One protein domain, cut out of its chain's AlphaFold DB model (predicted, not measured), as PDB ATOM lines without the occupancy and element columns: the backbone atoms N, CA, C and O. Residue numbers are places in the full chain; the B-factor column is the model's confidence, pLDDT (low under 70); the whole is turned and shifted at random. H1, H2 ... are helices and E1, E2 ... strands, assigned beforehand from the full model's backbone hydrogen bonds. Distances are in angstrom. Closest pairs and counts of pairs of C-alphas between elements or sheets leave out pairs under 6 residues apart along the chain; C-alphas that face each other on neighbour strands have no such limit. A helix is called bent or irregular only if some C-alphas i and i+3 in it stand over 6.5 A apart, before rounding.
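What this domain is: This is residues 157 to 242 of the 244 residues of an uncharacterized protein of Neisseria sp. oral taxon 020 str. F0370 (UniProt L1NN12). One twisted sheet of four antiparallel strands forms a wall, and the long helix H1 packs over one face of it. The short helix H2, at the E4 end of the sheet, sits beside the first residues of H1, while the long link between H1 and E1 runs past the E1 edge and pairs briefly with it. The printed part has 86 residues with two named helices and four named strands, in the order H1, E1, E2, E3, E4, H2; the sheet's order is E1, E2, E3, E4. The class is mixed, helices and strands. The whole is compact, with a radius of gyration of the C-alphas of 12.2 A, and elongated, spanning 36 by 22 by 17 A.

Where its parts are: H1, residues 157 to 172, begins with C-alpha 157 at (47.685, 32.692, -18.075) and is 22.0 A long. E1 is residues 194 to 200, 16.6 A, with C-alpha 194 at (52.003, 40.438, -13.287). E2 is residues 203 to 208, 16.1 A. E3, residues 215 to 222, is 21.7 A and E4, residues 225 to 231, is 19.4 A. H2, residues 236 to 241, is 9.9 A and ends with C-alpha 241 at (40.981, 29.711, -15.824); it is irregular, with C-alphas 237 and 240 7.2 A apart.

How they stand to each other: The four strands form a meander, each the antiparallel neighbour of the one before. In the hairpin E1 and E2, N 198 and O 205 are 2.8 A apart, within hydrogen-bond range. In the hairpin E2 and E3, N 204 and O 217 are within range at 2.9 A, and in the hairpin E3 and E4, N 218 and O 229 at 2.8 A. E1 and E4, the edge strands, are apart. Residues 182 to 183 pair antiparallel with residues 198 to 199 of E1. H1 is on one face of the sheet, in two layers, one of helix and one of strands; its closest C-alphas to E2 are those of Thr 163 and Ile 204, 7.3 A. H1 and E3 are near each other. H2 only grazes the sheet with its residues 238 to 241. H1 touches H2 with residues 157 to 161 alone, the closest C-alphas being those of Ala 157 and Val 238, 5.4 A; they run the same way at a shallow tilt of 18 degrees. In H1 every O i to N i+4 pair is within hydrogen-bond range; in H2 0 of 2 are, but 2 of 3 O i to N i+3 pairs are.

The domain as a whole: The two C-alphas farthest apart, those of Gly 174 and Asp 210, are 36.2 A apart. The printed part has no cut. The link from H1 to E1, 21 residues, is long. Mean pLDDT of the printed part is 84.2; residues 211 to 212 are under 70.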
ATOM      1  N   ALA A 157      48.175  33.929 -18.670       85.62
ATOM      2  CA  ALA A 157      47.685  32.692 -18.075       85.62
ATOM      3  C   ALA A 157      48.813  31.776 -17.575       85.62
ATOM      4  O   ALA A 157      48.559  30.960 -16.696       85.62
ATOM      5  N   ASP A 158      50.038  31.910 -18.089       85.94
ATOM      6  CA  ASP A 158      51.165  31.034 -17.751       85.94
ATOM      7  C   ASP A 158      51.508  31.056 -16.262       85.94
ATOM      8  O   ASP A 158      51.465  30.019 -15.599       85.94
ATOM      9  N   ALA A 159      51.727  32.250 -15.711       85.50
ATOM     10  CA  ALA A 159      52.023  32.423 -14.291       85.50
ATOM     11  C   ALA A 159      50.907  31.854 -13.400       85.50
ATOM     12  O   ALA A 159      51.182  31.218 -12.382       85.50
ATOM     13  N   LEU A 160      49.642  32.030 -13.797       88.06
ATOM     14  CA  LEU A 160      48.501  31.539 -13.027       88.06
ATOM     15  C   LEU A 160      48.372  30.016 -13.116       88.06
ATOM     16  O   LEU A 160      48.197  29.378 -12.087       88.06
ATOM     17  N   VAL A 161      48.513  29.419 -14.302       88.69
ATOM     18  CA  VAL A 161      48.467  27.957 -14.491       88.69
ATOM     19  C   VAL A 161      49.618  27.273 -13.757       88.69
ATOM     20  O   VAL A 161      49.409  26.258 -13.096       88.69
ATOM     21  N   PHE A 162      50.815  27.855 -13.805       87.06
ATOM     22  CA  PHE A 162      51.950  27.385 -13.020       87.06
ATOM     23  C   PHE A 162      51.633  27.398 -11.517       87.06
ATOM     24  O   PHE A 162      51.811  26.391 -10.835       87.06
ATOM     25  N   THR A 163      51.058  28.493 -11.018       89.06
ATOM     26  CA  THR A 163      50.620  28.592  -9.616       89.06
ATOM     27  C   THR A 163      49.535  27.568  -9.260       89.06
ATOM     28  O   THR A 163      49.604  26.941  -8.205       89.06
ATOM     29  N   GLN A 164      48.549  27.355 -10.138       89.06
ATOM     30  CA  GLN A 164      47.505  26.340  -9.952       89.06
ATOM     31  C   GLN A 164      48.111  24.939  -9.815       89.06
ATOM     32  O   GLN A 164      47.683  24.168  -8.958       89.06
ATOM     33  N   ASN A 165      49.135  24.633 -10.618       88.44
ATOM     34  CA  ASN A 165      49.845  23.359 -10.567       88.44
ATOM     35  C   ASN A 165      50.667  23.193  -9.285       88.44
ATOM     36  O   ASN A 165      50.670  22.095  -8.736       88.44
ATOM     37  N   ILE A 166      51.281  24.259  -8.756       87.38
ATOM     38  CA  ILE A 166      51.936  24.216  -7.437       87.38
ATOM     39  C   ILE A 166      50.917  23.842  -6.358       87.38
ATOM     40  O   ILE A 166      51.161  22.939  -5.562       87.38
ATOM     41  N   VAL A 167      49.750  24.495  -6.334       86.88
ATOM     42  CA  VAL A 167      48.706  24.169  -5.348       86.88
ATOM     43  C   VAL A 167      48.231  22.724  -5.519       86.88
ATOM     44  O   VAL A 167      48.133  22.001  -4.530       86.88
ATOM     45  N   ALA A 168      48.001  22.275  -6.755       86.56
ATOM     46  CA  ALA A 168      47.625  20.894  -7.051       86.56
ATOM     47  C   ALA A 168      48.677  19.878  -6.573       86.56
ATOM     48  O   ALA A 168      48.314  18.861  -5.988       86.56
ATOM     49  N   GLU A 169      49.966  20.165  -6.767       85.94
ATOM     50  CA  GLU A 169      51.073  19.321  -6.315       85.94
ATOM     51  C   GLU A 169      51.151  19.254  -4.785       85.94
ATOM     52  O   GLU A 169      51.276  18.180  -4.206       85.94
ATOM     53  N   ARG A 170      51.015  20.387  -4.093       84.31
ATOM     54  CA  ARG A 170      51.007  20.405  -2.623       84.31
ATOM     55  C   ARG A 170      49.824  19.610  -2.068       84.31
ATOM     56  O   ARG A 170      49.997  18.808  -1.151       84.31
ATOM     57  N   VAL A 171      48.638  19.770  -2.655       84.38
ATOM     58  CA  VAL A 171      47.452  18.996  -2.264       84.38
ATOM     59  C   VAL A 171      47.639  17.504  -2.568       84.38
ATOM     60  O   VAL A 171      47.268  16.666  -1.743       84.38
ATOM     61  N   SER A 172      48.275  17.148  -3.689       80.81
ATOM     62  CA  SER A 172      48.594  15.752  -4.023       80.81
ATOM     63  C   SER A 172      49.732  15.155  -3.192       80.81
ATOM     64  O   SER A 172      49.870  13.938  -3.128       80.81
ATOM     65  N   GLN A 173      50.501  15.982  -2.484       82.56
ATOM     66  CA  GLN A 173      51.436  15.566  -1.434       82.56
ATOM     67  C   GLN A 173      50.754  15.417  -0.061       82.56
ATOM     68  O   GLN A 173      51.400  15.032   0.912       82.56
ATOM     69  N   GLY A 174      49.448  15.692   0.032       78.06
ATOM     70  CA  GLY A 174      48.669  15.608   1.267       78.06
ATOM     71  C   GLY A 174      48.693  16.881   2.115       78.06
ATOM     72  O   GLY A 174      48.228  16.851   3.254       78.06
ATOM     73  N   VAL A 175      49.207  17.995   1.584       81.19
ATOM     74  CA  VAL A 175      49.173  19.299   2.257       81.19
ATOM     75  C   VAL A 175      47.770  19.893   2.134       81.19
ATOM     76  O   VAL A 175      47.217  20.008   1.042       81.19
ATOM     77  N   GLU A 176      47.178  20.282   3.259       80.94
ATOM     78  CA  GLU A 176      45.875  20.949   3.269       80.94
ATOM     79  C   GLU A 176      45.963  22.358   2.657       80.94
ATOM     80  O   GLU A 176      46.937  23.078   2.876       80.94
ATOM     81  N   LEU A 177      44.916  22.796   1.941       80.75
ATOM     82  CA  LEU A 177      44.868  24.117   1.286       80.75
ATOM     83  C   LEU A 177      45.205  25.269   2.248       80.75
ATOM     84  O   LEU A 177      45.982  26.153   1.905       80.75
ATOM     85  N   ASN A 178      44.694  25.217   3.480       81.88
ATOM     86  CA  ASN A 178      44.933  26.212   4.535       81.88
ATOM     87  C   ASN A 178      46.420  26.400   4.910       81.88
ATOM     88  O   ASN A 178      46.777  27.444   5.456       81.88
ATOM     89  N   GLN A 179      47.275  25.416   4.628       78.38
ATOM     90  CA  GLN A 179      48.701  25.412   4.950       78.38
ATOM     91  C   GLN A 179      49.567  25.847   3.761       78.38
ATOM     92  O   GLN A 179      50.739  26.168   3.946       78.38
ATOM     93  N   ILE A 180      49.009  25.914   2.549       82.56
ATOM     94  CA  ILE A 180      49.763  26.281   1.348       82.56
ATOM     95  C   ILE A 180      49.899  27.802   1.296       82.56
ATOM     96  O   ILE A 180      48.956  28.510   0.948       82.56
ATOM     97  N   THR A 181      51.072  28.314   1.661       87.31
ATOM     98  CA  THR A 181      51.399  29.742   1.595       87.31
ATOM     99  C   THR A 181      52.789  29.921   1.002       87.31
ATOM    100  O   THR A 181      53.777  29.535   1.618       87.31
ATOM    101  N   GLU A 182      52.868  30.491  -0.196       83.75
ATOM    102  CA  GLU A 182      54.101  30.560  -0.981       83.75
ATOM    103  C   GLU A 182      54.085  31.811  -1.869       83.75
ATOM    104  O   GLU A 182      53.082  32.114  -2.509       83.75
ATOM    105  N   ALA A 183      55.177  32.573  -1.907       82.69
ATOM    106  CA  ALA A 183      55.309  33.718  -2.810       82.69
ATOM    107  C   ALA A 183      56.077  33.282  -4.057       82.69
ATOM    108  O   ALA A 183      57.179  32.751  -3.928       82.69
ATOM    109  N   LEU A 184      55.529  33.520  -5.250       81.44
ATOM    110  CA  LEU A 184      56.183  33.084  -6.476       81.44
ATOM    111  C   LEU A 184      57.208  34.111  -6.944       81.44
ATOM    112  O   LEU A 184      56.961  35.317  -6.976       81.44
ATOM    113  N   THR A 185      58.365  33.610  -7.367       81.81
ATOM    114  CA  THR A 185      59.323  34.395  -8.144       81.81
ATOM    115  C   THR A 185      58.914  34.349  -9.611       81.81
ATOM    116  O   THR A 185      58.966  33.298 -10.240       81.81
ATOM    117  N   LEU A 186      58.480  35.492 -10.141       82.81
ATOM    118  CA  LEU A 186      58.057  35.622 -11.533       82.81
ATOM    119  C   LEU A 186      59.262  35.737 -12.469       82.81
ATOM    120  O   LEU A 186      60.188  36.501 -12.192       82.81
ATOM    121  N   ASN A 187      59.203  35.046 -13.605       83.56
ATOM    122  CA  ASN A 187      60.188  35.180 -14.683       83.56
ATOM    123  C   ASN A 187      59.972  36.475 -15.488       83.56
ATOM    124  O   ASN A 187      58.878  37.040 -15.475       83.56
ATOM    125  N   ASP A 188      60.973  36.909 -16.261       83.81
ATOM    126  CA  ASP A 188      60.925  38.162 -17.039       83.81
ATOM    127  C   ASP A 188      59.712  38.263 -17.983       83.81
ATOM    128  O   ASP A 188      59.155  39.340 -18.181       83.81
ATOM    129  N   THR A 189      59.265  37.148 -18.570       82.56
ATOM    130  CA  THR A 189      58.057  37.097 -19.413       82.56
ATOM    131  C   THR A 189      56.769  37.255 -18.612       82.56
ATOM    132  O   THR A 189      55.837  37.903 -19.081       82.56
ATOM    133  N   GLN A 190      56.723  36.725 -17.393       83.88
ATOM    134  CA  GLN A 190      55.561  36.798 -16.505       83.88
ATOM    135  C   GLN A 190      55.450  38.175 -15.840       83.88
ATOM    136  O   GLN A 190      54.345  38.700 -15.700       83.88
ATOM    137  N   GLN A 191      56.590  38.797 -15.518       86.06
ATOM    138  CA  GLN A 191      56.666  40.153 -14.967       86.06
ATOM    139  C   GLN A 191      56.143  41.232 -15.924       86.06
ATOM    140  O   GLN A 191      55.803  42.324 -15.482       86.06
ATOM    141  N   LYS A 192      56.026  40.937 -17.229       86.31
ATOM    142  CA  LYS A 192      55.361  41.831 -18.195       86.31
ATOM    143  C   LYS A 192      53.870  42.000 -17.916       86.31
ATOM    144  O   LYS A 192      53.300  43.012 -18.301       86.31
ATOM    145  N   TYR A 193      53.240  41.000 -17.300       85.94
ATOM    146  CA  TYR A 193      51.792  40.958 -17.085       85.94
ATOM    147  C   TYR A 193      51.426  41.074 -15.605       85.94
ATOM    148  O   TYR A 193      50.419  41.700 -15.266       85.94
ATOM    149  N   TRP A 194      52.253  40.512 -14.722       88.19
ATOM    150  CA  TRP A 194      52.003  40.438 -13.287       88.19
ATOM    151  C   TRP A 194      53.117  41.111 -12.497       88.19
ATOM    152  O   TRP A 194      54.291  40.795 -12.660       88.19
ATOM    153  N   GLN A 195      52.743  42.006 -11.591       87.00
ATOM    154  CA  GLN A 195      53.670  42.595 -10.633       87.00
ATOM    155  C   GLN A 195      54.033  41.593  -9.531       87.00
ATOM    156  O   GLN A 195      55.168  41.554  -9.064       87.00
ATOM    157  N   ASN A 196      53.056  40.796  -9.095       86.50
ATOM    158  CA  ASN A 196      53.235  39.787  -8.062       86.50
ATOM    159  C   ASN A 196      52.206  38.667  -8.235       86.50
ATOM    160  O   ASN A 196      51.053  38.941  -8.573       86.50
ATOM    161  N   VAL A 197      52.612  37.433  -7.949       88.62
ATOM    162  CA  VAL A 197      51.720  36.282  -7.797       88.62
ATOM    163  C   VAL A 197      52.110  35.558  -6.513       88.62
ATOM    164  O   VAL A 197      53.279  35.273  -6.263       88.62
ATOM    165  N   SER A 198      51.132  35.288  -5.661       88.19
ATOM    166  CA  SER A 198      51.350  34.649  -4.367       88.19
ATOM    167  C   SER A 198      50.210  33.706  -4.033       88.19
ATOM    168  O   SER A 198      49.080  33.907  -4.468       88.19
ATOM    169  N   ILE A 199      50.514  32.689  -3.244       89.81
ATOM    170  CA  ILE A 199      49.564  31.746  -2.683       89.81
ATOM    171  C   ILE A 199      49.439  32.069  -1.195       89.81
ATOM    172  O   ILE A 199      50.435  32.077  -0.474       89.81
ATOM    173  N   LEU A 200      48.222  32.331  -0.729       87.06
ATOM    174  CA  LEU A 200      47.889  32.529   0.677       87.06
ATOM    175  C   LEU A 200      46.786  31.545   1.050       87.06
ATOM    176  O   LEU A 200      45.655  31.681   0.589       87.06
ATOM    177  N   GLN A 201      47.107  30.552   1.880       86.12
ATOM    178  CA  GLN A 201      46.154  29.515   2.302       86.12
ATOM    179  C   GLN A 201      45.446  28.844   1.107       86.12
ATOM    180  O   GLN A 201      44.223  28.706   1.077       86.12
ATOM    181  N   GLY A 202      46.221  28.498   0.075       83.25
ATOM    182  CA  GLY A 202      45.739  27.883  -1.166       83.25
ATOM    183  C   GLY A 202      45.069  28.857  -2.143       83.25
ATOM    184  O   GLY A 202      44.863  28.501  -3.299       83.25
ATOM    185  N   THR A 203      44.767  30.088  -1.721       88.06
ATOM    186  CA  THR A 203      44.206  31.144  -2.575       88.06
ATOM    187  C   THR A 203      45.309  31.814  -3.376       88.06
ATOM    188  O   THR A 203      46.314  32.231  -2.806       88.06
ATOM    189  N   ILE A 204      45.118  31.959  -4.684       91.38
ATOM    190  CA  ILE A 204      46.080  32.637  -5.556       91.38
ATOM    191  C   ILE A 204      45.715  34.116  -5.630       91.38
ATOM    192  O   ILE A 204      44.646  34.468  -6.116       91.38
ATOM    193  N   ASN A 205      46.623  34.978  -5.196       90.88
ATOM    194  CA  ASN A 205      46.527  36.422  -5.344       90.88
ATOM    195  C   ASN A 205      47.521  36.887  -6.401       90.88
ATOM    196  O   ASN A 205      48.728  36.695  -6.243       90.88
ATOM    197  N   ALA A 206      47.017  37.526  -7.450       89.69
ATOM    198  CA  ALA A 206      47.811  38.024  -8.559       89.69
ATOM    199  C   ALA A 206      47.523  39.509  -8.805       89.69
ATOM    200  O   ALA A 206      46.384  39.899  -9.052       89.69
ATOM    201  N   THR A 207      48.556  40.344  -8.747       88.31
ATOM    202  CA  THR A 207      48.441  41.784  -9.004       88.31
ATOM    203  C   THR A 207      48.939  42.083 -10.414       88.31
ATOM    204  O   THR A 207      50.115  41.828 -10.690       88.31
ATOM    205  N   PRO A 208      48.087  42.579 -11.326       87.00
ATOM    206  CA  PRO A 208      48.506  42.934 -12.679       87.00
ATOM    207  C   PRO A 208      49.415  44.172 -12.672       87.00
ATOM    208  O   PRO A 208      49.316  45.009 -11.782       87.00
ATOM    209  N   VAL A 209      50.291  44.309 -13.673       86.19
ATOM    210  CA  VAL A 209      51.164  45.499 -13.805       86.19
ATOM    211  C   VAL A 209      50.351  46.766 -14.092       86.19
ATOM    212  O   VAL A 209      50.635  47.822 -13.534       86.19
ATOM    213  N   ASP A 210      49.311  46.642 -14.918       79.81
ATOM    214  CA  ASP A 210      48.491  47.766 -15.389       79.81
ATOM    215  C   ASP A 210      47.206  47.984 -14.563       79.81
ATOM    216  O   ASP A 210      46.334  48.750 -14.973       79.81
ATOM    217  N   GLY A 211      47.043  47.307 -13.418       68.94
ATOM    218  CA  GLY A 211      45.809  47.365 -12.629       68.94
ATOM    219  C   GLY A 211      46.050  47.542 -11.133       68.94
ATOM    220  O   GLY A 211      46.941  46.936 -10.549       68.94
ATOM    221  N   GLU A 212      45.215  48.361 -10.491       65.94
ATOM    222  CA  GLU A 212      45.318  48.630  -9.048       65.94
ATOM    223  C   GLU A 212      44.701  47.522  -8.179       65.94
ATOM    224  O   GLU A 212      44.919  47.479  -6.967       65.94
ATOM    225  N   LYS A 213      43.903  46.627  -8.775       76.88
ATOM    226  CA  LYS A 213      43.153  45.592  -8.057       76.88
ATOM    227  C   LYS A 213      43.739  44.214  -8.323       76.88
ATOM    228  O   LYS A 213      43.920  43.817  -9.470       76.88
ATOM    229  N   ALA A 214      43.983  43.474  -7.245       83.94
ATOM    230  CA  ALA A 214      44.425  42.092  -7.335       83.94
ATOM    231  C   ALA A 214      43.289  41.179  -7.822       83.94
ATOM    232  O   ALA A 214      42.139  41.290  -7.385       83.94
ATOM    233  N   LEU A 215      43.647  40.251  -8.703       88.06
ATOM    234  CA  LEU A 215      42.884  39.052  -9.001       88.06
ATOM    235  C   LEU A 215      43.059  38.072  -7.841       88.06
ATOM    236  O   LEU A 215      44.183  37.776  -7.438       88.06
ATOM    237  N   VAL A 216      41.949  37.547  -7.336       89.62
ATOM    238  CA  VAL A 216      41.931  36.529  -6.283       89.62
ATOM    239  C   VAL A 216      41.295  35.269  -6.852       89.62
ATOM    240  O   VAL A 216      40.163  35.327  -7.322       89.62
ATOM    241  N   MET A 217      41.992  34.136  -6.813       90.56
ATOM    242  CA  MET A 217      41.478  32.838  -7.249       90.56
ATOM    243  C   MET A 217      41.356  31.910  -6.043       90.56
ATOM    244  O   MET A 217      42.354  31.501  -5.448       90.56
ATOM    245  N   LEU A 218      40.120  31.585  -5.687       88.81
ATOM    246  CA  LEU A 218      39.771  30.738  -4.557       88.81
ATOM    247  C   LEU A 218      39.717  29.274  -5.015       88.81
ATOM    248  O   LEU A 218      38.988  28.974  -5.966       88.81
ATOM    249  N   PRO A 219      40.452  28.358  -4.363       87.25
ATOM    250  CA  PRO A 219      40.398  26.942  -4.689       87.25
ATOM    251  C   PRO A 219      39.119  26.315  -4.123       87.25
ATOM    252  O   PRO A 219      38.834  26.405  -2.929       87.25
ATOM    253  N   LEU A 220      38.378  25.613  -4.971       85.25
ATOM    254  CA  LEU A 220      37.287  24.728  -4.596       85.25
ATOM    255  C   LEU A 220      37.672  23.304  -4.999       85.25
ATOM    256  O   LEU A 220      37.734  22.974  -6.181       85.25
ATOM    257  N   GLN A 221      37.972  22.460  -4.015       79.25
ATOM    258  CA  GLN A 221      38.326  21.070  -4.276       79.25
ATOM    259  C   GLN A 221      37.061  20.224  -4.471       79.25
ATOM    260  O   GLN A 221      36.318  19.972  -3.523       79.25
ATOM    261  N   GLU A 222      36.863  19.725  -5.687       77.62
ATOM    262  CA  GLU A 222      35.785  18.810  -6.057       77.62
ATOM    263  C   GLU A 222      36.380  17.433  -6.374       77.62
ATOM    264  O   GLU A 222      36.790  17.115  -7.492       77.62
ATOM    265  N   GLY A 223      36.487  16.590  -5.344       75.50
ATOM    266  CA  GLY A 223      37.083  15.261  -5.473       75.50
ATOM    267  C   GLY A 223      38.573  15.317  -5.834       75.50
ATOM    268  O   GLY A 223      39.407  15.592  -4.970       75.50
ATOM    269  N   ARG A 224      38.899  15.002  -7.097       77.38
ATOM    270  CA  ARG A 224      40.272  14.955  -7.652       77.38
ATOM    271  C   ARG A 224      40.655  16.190  -8.476       77.38
ATOM    272  O   ARG A 224      41.746  16.234  -9.033       77.38
ATOM    273  N   GLN A 225      39.774  17.179  -8.578       78.81
ATOM    274  CA  GLN A 225      40.035  18.409  -9.318       78.81
ATOM    275  C   GLN A 225      39.890  19.619  -8.396       78.81
ATOM    276  O   GLN A 225      39.144  19.589  -7.416       78.81
ATOM    277  N   ILE A 226      40.640  20.678  -8.700       83.56
ATOM    278  CA  ILE A 226      40.511  21.976  -8.038       83.56
ATOM    279  C   ILE A 226      39.916  22.943  -9.058       83.56
ATOM    280  O   ILE A 226      40.572  23.317 -10.033       83.56
ATOM    281  N   THR A 227      38.672  23.336  -8.823       86.12
ATOM    282  CA  THR A 227      37.992  24.401  -9.557       86.12
ATOM    283  C   THR A 227      38.382  25.738  -8.934       86.12
ATOM    284  O   THR A 227      38.514  25.848  -7.720       86.12
ATOM    285  N   TRP A 228      38.597  26.768  -9.750       87.12
ATOM    286  CA  TRP A 228      39.100  28.058  -9.275       87.12
ATOM    287  C   TRP A 228      38.054  29.145  -9.442       87.12
ATOM    288  O   TRP A 228      37.750  29.528 -10.564       87.12
ATOM    289  N   ILE A 229      37.529  29.681  -8.346       88.56
ATOM    290  CA  ILE A 229      36.570  30.789  -8.398       88.56
ATOM    291  C   ILE A 229      37.348  32.098  -8.368       88.56
ATOM    292  O   ILE A 229      38.070  32.378  -7.410       88.56
ATOM    293  N   CYS A 230      37.203  32.915  -9.407       88.69
ATOM    294  CA  CYS A 230      37.899  34.192  -9.495       88.69
ATOM    295  C   CYS A 230      37.051  35.346  -8.960       88.69
ATOM    296  O   CYS A 230      35.866  35.461  -9.257       88.69
ATOM    297  N   SER A 231      37.694  36.244  -8.224       84.81
ATOM    298  CA  SER A 231      37.121  37.478  -7.700       84.81
ATOM    299  C   SER A 231      38.054  38.659  -7.973       84.81
ATOM    300  O   SER A 231      39.259  38.491  -8.169       84.81
ATOM    301  N   GLY A 232      37.487  39.866  -7.986       81.25
ATOM    302  CA  GLY A 232      38.197  41.096  -8.326       81.25
ATOM    303  C   GLY A 232      38.146  41.421  -9.819       81.25
ATOM    304  O   GLY A 232      37.164  41.134 -10.506       81.25
ATOM    305  N   GLU A 233      39.192  42.079 -10.311       79.88
ATOM    306  CA  GLU A 233      39.306  42.469 -11.715       79.88
ATOM    307  C   GLU A 233      39.990  41.349 -12.500       79.88
ATOM    308  O   GLU A 233      41.197  41.151 -12.398       79.88
ATOM    309  N   VAL A 234      39.193  40.565 -13.236       81.94
ATOM    310  CA  VAL A 234      39.663  39.390 -13.984       81.94
ATOM    311  C   VAL A 234      39.954  39.781 -15.438       81.94
ATOM    312  O   VAL A 234      39.007  40.064 -16.183       81.94
ATOM    313  N   PRO A 235      41.222  39.766 -15.895       80.31
ATOM    314  CA  PRO A 235      41.543  39.999 -17.300       80.31
ATOM    315  C   PRO A 235      40.859  38.966 -18.208       80.31
ATOM    316  O   PRO A 235      40.805  37.776 -17.890       80.31
ATOM    317  N   GLN A 236      40.358  39.389 -19.374       80.88
ATOM    318  CA  GLN A 236      39.634  38.486 -20.288       80.88
ATOM    319  C   GLN A 236      40.474  37.274 -20.718       80.88
ATOM    320  O   GLN A 236      39.936  36.191 -20.924       80.88
ATOM    321  N   GLN A 237      41.793  37.446 -20.798       79.88
ATOM    322  CA  GLN A 237      42.754  36.426 -21.212       79.88
ATOM    323  C   GLN A 237      42.890  35.280 -20.199       79.88
ATOM    324  O   GLN A 237      43.319  34.194 -20.576       79.88
ATOM    325  N   VAL A 238      42.530  35.510 -18.933       83.38
ATOM    326  CA  VAL A 238      42.620  34.508 -17.854       83.38
ATOM    327  C   VAL A 238      41.253  34.053 -17.357       83.38
ATOM    328  O   VAL A 238      41.164  33.170 -16.513       83.38
ATOM    329  N   ARG A 239      40.169  34.600 -17.920       82.94
ATOM    330  CA  ARG A 239      38.794  34.258 -17.538       82.94
ATOM    331  C   ARG A 239      38.466  32.781 -17.753       82.94
ATOM    332  O   ARG A 239      37.691  32.223 -16.995       82.94
ATOM    333  N   SER A 240      39.098  32.136 -18.734       83.62
ATOM    334  CA  SER A 240      38.988  30.691 -18.979       83.62
ATOM    335  C   SER A 240      39.627  29.820 -17.887       83.62
ATOM    336  O   SER A 240      39.425  28.607 -17.871       83.62
ATOM    337  N   LEU A 241      40.422  30.406 -16.985       82.62
ATOM    338  CA  LEU A 241      40.981  29.711 -15.824       82.62
ATOM    339  C   LEU A 241      40.036  29.715 -14.621       82.62
ATOM    340  O   LEU A 241      40.310  29.002 -13.656       82.62
ATOM    341  N   CYS A 242      38.968  30.505 -14.688       82.50
ATOM    342  CA  CYS A 242      37.989  30.681 -13.635       82.50
ATOM    343  C   CYS A 242      36.785  29.766 -13.895       82.50
ATOM    344  O   CYS A 242      36.250  29.754 -15.003       82.50
TER     345      CYS A 242